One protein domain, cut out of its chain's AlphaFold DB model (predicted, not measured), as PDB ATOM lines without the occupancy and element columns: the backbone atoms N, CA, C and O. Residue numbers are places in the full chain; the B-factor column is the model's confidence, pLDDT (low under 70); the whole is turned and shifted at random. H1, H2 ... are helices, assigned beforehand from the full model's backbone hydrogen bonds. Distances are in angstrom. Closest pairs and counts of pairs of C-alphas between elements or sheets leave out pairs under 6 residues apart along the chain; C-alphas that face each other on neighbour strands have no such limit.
ATOM      1  N   ALA A 141      14.837  11.591  17.265       69.94
ATOM      2  CA  ALA A 141      15.068  10.176  16.960       69.94
ATOM      3  C   ALA A 141      13.779   9.438  16.680       69.94
ATOM      4  O   ALA A 141      13.667   8.669  15.729       69.94
ATOM      5  N   ARG A 142      12.790   9.691  17.535       71.50
ATOM      6  CA  ARG A 142      11.481   9.055  17.466       71.50
ATOM      7  C   ARG A 142      10.739   9.538  16.224       71.50
ATOM      8  O   ARG A 142      10.177   8.724  15.495       71.50
ATOM      9  N   LEU A 143      10.841  10.831  15.913       73.56
ATOM     10  CA  LEU A 143      10.319  11.386  14.662       73.56
ATOM     11  C   LEU A 143      11.026  10.816  13.426       73.56
ATOM     12  O   LEU A 143      10.361  10.449  12.456       73.56
ATOM     13  N   ARG A 144      12.359  10.695  13.459       74.75
ATOM     14  CA  ARG A 144      13.139  10.061  12.387       74.75
ATOM     15  C   ARG A 144      12.717   8.613  12.176       74.75
ATOM     16  O   ARG A 144      12.496   8.217  11.038       74.75
ATOM     17  N   HIS A 145      12.549   7.849  13.252       78.81
ATOM     18  CA  HIS A 145      12.096   6.464  13.190       78.81
ATOM     19  C   HIS A 145      10.721   6.352  12.523       78.81
ATOM     20  O   HIS A 145      10.577   5.603  11.562       78.81
ATOM     21  N   LYS A 146       9.748   7.172  12.944       79.25
ATOM     22  CA  LYS A 146       8.410   7.211  12.329       79.25
ATOM     23  C   LYS A 146       8.449   7.585  10.847       79.25
ATOM     24  O   LYS A 146       7.733   6.994  10.042       79.25
ATOM     25  N   CYS A 147       9.327   8.514  10.472       75.94
ATOM     26  CA  CYS A 147       9.557   8.857   9.073       75.94
ATOM     27  C   CYS A 147      10.113   7.662   8.282       75.94
ATOM     28  O   CYS A 147       9.592   7.340   7.219       75.94
ATOM     29  N   VAL A 148      11.124   6.962   8.807       81.31
ATOM     30  CA  VAL A 148      11.713   5.784   8.149       81.31
ATOM     31  C   VAL A 148      10.697   4.647   8.008       81.31
ATOM     32  O   VAL A 148      10.597   4.089   6.919       81.31
ATOM     33  N   GLU A 149       9.914   4.337   9.049       85.00
ATOM     34  CA  GLU A 149       8.828   3.342   8.984       85.00
ATOM     35  C   GLU A 149       7.864   3.662   7.831       85.00
ATOM     36  O   GLU A 149       7.634   2.825   6.958       85.00
ATOM     37  N   PHE A 150       7.397   4.912   7.756       80.62
ATOM     38  CA  PHE A 150       6.499   5.385   6.701       80.62
ATOM     39  C   PHE A 150       7.095   5.267   5.289       80.62
ATOM     40  O   PHE A 150       6.373   4.999   4.328       80.62
ATOM     41  N   LEU A 151       8.404   5.474   5.128       78.31
ATOM     42  CA  LEU A 151       9.073   5.307   3.834       78.31
ATOM     43  C   LEU A 151       9.226   3.839   3.456       78.31
ATOM     44  O   LEU A 151       8.976   3.476   2.309       78.31
ATOM     45  N   VAL A 152       9.603   2.993   4.413       84.06
ATOM     46  CA  VAL A 152       9.758   1.552   4.196       84.06
ATOM     47  C   VAL A 152       8.425   0.918   3.807       84.06
ATOM     48  O   VAL A 152       8.392   0.116   2.876       84.06
ATOM     49  N   GLU A 153       7.325   1.291   4.463       85.19
ATOM     50  CA  GLU A 153       5.986   0.817   4.099       85.19
ATOM     51  C   GLU A 153       5.612   1.192   2.665       85.19
ATOM     52  O   GLU A 153       5.140   0.342   1.913       85.19
ATOM     53  N   GLN A 154       5.892   2.427   2.244       79.62
ATOM     54  CA  GLN A 154       5.620   2.852   0.871       79.62
ATOM     55  C   GLN A 154       6.477   2.113  -0.154       79.62
ATOM     56  O   GLN A 154       5.977   1.738  -1.212       79.62
ATOM     57  N   VAL A 155       7.761   1.893   0.140       80.19
ATOM     58  CA  VAL A 155       8.654   1.131  -0.747       80.19
ATOM     59  C   VAL A 155       8.171  -0.314  -0.873       80.19
ATOM     60  O   VAL A 155       8.116  -0.847  -1.979       80.19
ATOM     61  N   ARG A 156       7.758  -0.940   0.238       83.56
ATOM     62  CA  ARG A 156       7.178  -2.292   0.231       83.56
ATOM     63  C   ARG A 156       5.879  -2.350  -0.571       83.56
ATOM     64  O   ARG A 156       5.701  -3.283  -1.345       83.56
ATOM     65  N   ALA A 157       5.006  -1.357  -0.410       80.81
ATOM     66  CA  ALA A 157       3.726  -1.291  -1.108       80.81
ATOM     67  C   ALA A 157       3.874  -1.048  -2.620       80.81
ATOM     68  O   ALA A 157       3.068  -1.552  -3.396       80.81
ATOM     69  N   ALA A 158       4.897  -0.303  -3.050       77.25
ATOM     70  CA  ALA A 158       5.146  -0.035  -4.468       77.25
ATOM     71  C   ALA A 158       5.640  -1.273  -5.246       77.25
ATOM     72  O   ALA A 158       5.398  -1.377  -6.449       77.25
ATOM     73  N   GLY A 159       6.307  -2.218  -4.571       72.88
ATOM     74  CA  GLY A 159       6.888  -3.410  -5.197       72.88
ATOM     75  C   GLY A 159       8.076  -3.104  -6.126       72.88
ATOM     76  O   GLY A 159       8.416  -1.954  -6.387       72.88
ATOM     77  N   ALA A 160       8.743  -4.146  -6.633       69.00
ATOM     78  CA  ALA A 160       9.962  -4.002  -7.449       69.00
ATOM     79  C   ALA A 160       9.705  -3.669  -8.936       69.00
ATOM     80  O   ALA A 160      10.650  -3.433  -9.684       69.00
ATOM     81  N   ALA A 161       8.444  -3.680  -9.378       65.31
ATOM     82  CA  ALA A 161       8.078  -3.619 -10.795       65.31
ATOM     83  C   ALA A 161       7.770  -2.201 -11.314       65.31
ATOM     84  O   ALA A 161       7.634  -2.018 -12.522       65.31
ATOM     85  N   VAL A 162       7.647  -1.197 -10.435       66.94
ATOM     86  CA  VAL A 162       7.243   0.172 -10.806       66.94
ATOM     87  C   VAL A 162       8.201   1.195 -10.200       66.94
ATOM     88  O   VAL A 162       8.705   1.015  -9.092       66.94
ATOM     89  N   ALA A 163       8.451   2.292 -10.919       70.88
ATOM     90  CA  ALA A 163       9.230   3.412 -10.403       70.88
ATOM     91  C   ALA A 163       8.594   3.960  -9.113       70.88
ATOM     92  O   ALA A 163       7.447   4.414  -9.113       70.88
ATOM     93  N   PHE A 164       9.347   3.915  -8.012       71.88
ATOM     94  CA  PHE A 164       8.881   4.373  -6.707       71.88
ATOM     95  C   PHE A 164       8.554   5.869  -6.743       71.88
ATOM     96  O   PHE A 164       9.430   6.707  -6.966       71.88
ATOM     97  N   LYS A 165       7.289   6.209  -6.479       71.38
ATOM     98  CA  LYS A 165       6.842   7.592  -6.310       71.38
ATOM     99  C   LYS A 165       6.475   7.815  -4.851       71.38
ATOM    100  O   LYS A 165       5.501   7.261  -4.351       71.38
ATOM    101  N   MET A 166       7.273   8.635  -4.178       67.31
ATOM    102  CA  MET A 166       7.080   8.968  -2.772       67.31
ATOM    103  C   MET A 166       5.746   9.701  -2.580       67.31
ATOM    104  O   MET A 166       5.492  10.734  -3.207       67.31
ATOM    105  N   THR A 167       4.896   9.180  -1.700       72.25
ATOM    106  CA  THR A 167       3.656   9.844  -1.298       72.25
ATOM    107  C   THR A 167       3.996  10.954  -0.316       72.25
ATOM    108  O   THR A 167       4.801  10.787   0.603       72.25
ATOM    109  N   ARG A 168       3.383  12.121  -0.516       71.69
ATOM    110  CA  ARG A 168       3.614  13.298   0.321       71.69
ATOM    111  C   ARG A 168       3.213  13.008   1.767       71.69
ATOM    112  O   ARG A 168       2.087  12.593   2.034       71.69
ATOM    113  N   LEU A 169       4.113  13.302   2.704       70.75
ATOM    114  CA  LEU A 169       3.789  13.290   4.125       70.75
ATOM    115  C   LEU A 169       2.783  14.412   4.428       70.75
ATOM    116  O   LEU A 169       3.068  15.591   4.207       70.75
ATOM    117  N   LEU A 170       1.600  14.046   4.918       81.19
ATOM    118  CA  LEU A 170       0.576  15.007   5.325       81.19
ATOM    119  C   LEU A 170       0.943  15.653   6.667       81.19
ATOM    120  O   LEU A 170       1.467  14.986   7.561       81.19
ATOM    121  N   GLN A 171       0.594  16.932   6.847       74.62
ATOM    122  CA  GLN A 171       0.794  17.637   8.123       74.62
ATOM    123  C   GLN A 171       0.104  16.929   9.300       74.62
ATOM    124  O   GLN A 171       0.638  16.899  10.404       74.62
ATOM    125  N   THR A 172      -1.044  16.292   9.063       82.25
ATOM    126  CA  THR A 172      -1.779  15.523  10.077       82.25
ATOM    127  C   THR A 172      -1.013  14.293  10.568       82.25
ATOM    128  O   THR A 172      -1.113  13.949  11.744       82.25
ATOM    129  N   ASN A 173      -0.223  13.645   9.706       78.75
ATOM    130  CA  ASN A 173       0.638  12.530  10.105       78.75
ATOM    131  C   ASN A 173       1.795  13.028  10.974       78.75
ATOM    132  O   ASN A 173       2.059  12.446  12.018       78.75
ATOM    133  N   LEU A 174       2.419  14.146  10.590       74.06
ATOM    134  CA  LEU A 174       3.501  14.754  11.364       74.06
ATOM    135  C   LEU A 174       3.040  15.175  12.769       74.06
ATOM    136  O   LEU A 174       3.701  14.848  13.749       74.06
ATOM    137  N   LEU A 175       1.893  15.852  12.880       80.00
ATOM    138  CA  LEU A 175       1.331  16.264  14.173       80.00
ATOM    139  C   LEU A 175       0.978  15.065  15.061       80.00
ATOM    140  O   LEU A 175       1.196  15.110  16.271       80.00
ATOM    141  N   ARG A 176       0.482  13.972  14.468       85.94
ATOM    142  CA  ARG A 176       0.227  12.721  15.190       85.94
ATOM    143  C   ARG A 176       1.522  12.100  15.698       85.94
ATOM    144  O   ARG A 176       1.607  11.786  16.872       85.94
ATOM    145  N   TRP A 177       2.552  12.014  14.857       82.62
ATOM    146  CA  TRP A 177       3.856  11.489  15.263       82.62
ATOM    147  C   TRP A 177       4.507  12.328  16.356       82.62
ATOM    148  O   TRP A 177       5.122  11.761  17.248       82.62
ATOM    149  N   ILE A 178       4.351  13.652  16.317       75.31
ATOM    150  CA  ILE A 178       4.795  14.552  17.388       75.31
ATOM    151  C   ILE A 178       4.078  14.214  18.693       75.31
ATOM    152  O   ILE A 178       4.731  14.053  19.719       75.31
ATOM    153  N   LYS A 179       2.752  14.055  18.645       79.75
ATOM    154  CA  LYS A 179       1.947  13.699  19.815       79.75
ATOM    155  C   LYS A 179       2.331  12.323  20.370       79.75
ATOM    156  O   LYS A 179       2.563  12.218  21.566       79.75
ATOM    157  N   ASP A 180       2.474  11.314  19.516       80.44
ATOM    158  CA  ASP A 180       2.832   9.942  19.905       80.44
ATOM    159  C   ASP A 180       4.278   9.846  20.426       80.44
ATOM    160  O   ASP A 180       4.581   9.140  21.391       80.44
ATOM    161  N   ALA A 181       5.208  10.571  19.796       72.62
ATOM    162  CA  ALA A 181       6.590  10.656  20.254       72.62
ATOM    163  C   ALA A 181       6.685  11.374  21.604       72.62
ATOM    164  O   ALA A 181       7.544  11.018  22.401       72.62
ATOM    165  N   TRP A 182       5.804  12.346  21.861       70.94
ATOM    166  CA  TRP A 182       5.732  13.070  23.127       70.94
ATOM    167  C   TRP A 182       5.123  12.222  24.246       70.94
ATOM    168  O   TRP A 182       5.681  12.156  25.334       70.94
ATOM    169  N   THR A 183       4.015  11.523  23.988       75.81
ATOM    170  CA  THR A 183       3.356  10.674  24.997       75.81
ATOM    171  C   THR A 183       4.169   9.440  25.377       75.81
ATOM    172  O   THR A 183       3.977   8.903  26.456       75.81
ATOM    173  N   SER A 184       5.082   8.992  24.515       67.56
ATOM    174  CA  SER A 184       5.951   7.834  24.765       67.56
ATOM    175  C   SER A 184       7.278   8.180  25.460       67.56
ATOM    176  O   SER A 184       8.176   7.333  25.505       67.56
ATOM    177  N   LEU A 185       7.441   9.423  25.930       60.41
ATOM    178  CA  LEU A 185       8.593   9.867  26.729       60.41
ATOM    179  C   LEU A 185       8.489   9.494  28.219       60.41
ATOM    180  O   LEU A 185       9.437   9.773  28.944       60.41
TER     181      LEU A 185
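What this domain is: This is residues 141 to 185 of the 186 residues of an uncharacterized protein of Phytophthora parasitica CJ01A1 (UniProt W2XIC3). Two helices, H1 and H2, meet near the first residues of H1 and the last of H2 as a V, and the long unnamed stretch 159 to 170 joins their open ends, so that the chain traces a loose, elongated triangle. The 45 printed residues hold two named helices, H1 then H2, and no named strand: the class is all helix. The whole is loose, with a radius of gyration of the C-alphas of 12.4 A, and spans 40 by 17 by 12 A.

How they stand to each other: H1, residues 141 to 158, touches H2, residues 171 to 183, with residues 142 to 146 alone, and H2 with 177 to 181 alone. Their closest C-alphas, of Arg 142 and Ala 181, are 5.9 A apart. They run opposite ways at a steep tilt of 47 degrees. In H1 and H2 every O i to N i+4 pair is within hydrogen-bond range.

Where its parts are: H1 begins at C-alpha 141 (15.068, 10.176, 16.960) and measures 25.7 A from first to last C-alpha. H2 measures 18.4 A and ends at C-alpha 183 (3.356, 10.674, 24.997).

The domain as a whole: The C-alphas of Ala 161 and Leu 185, the two farthest apart, are 39.9 A apart. The printed part has no cut. The link from H1 to H2 is long. The pLDDT is under 70 at residues 141, 160 to 162, 166 and 184 to 185.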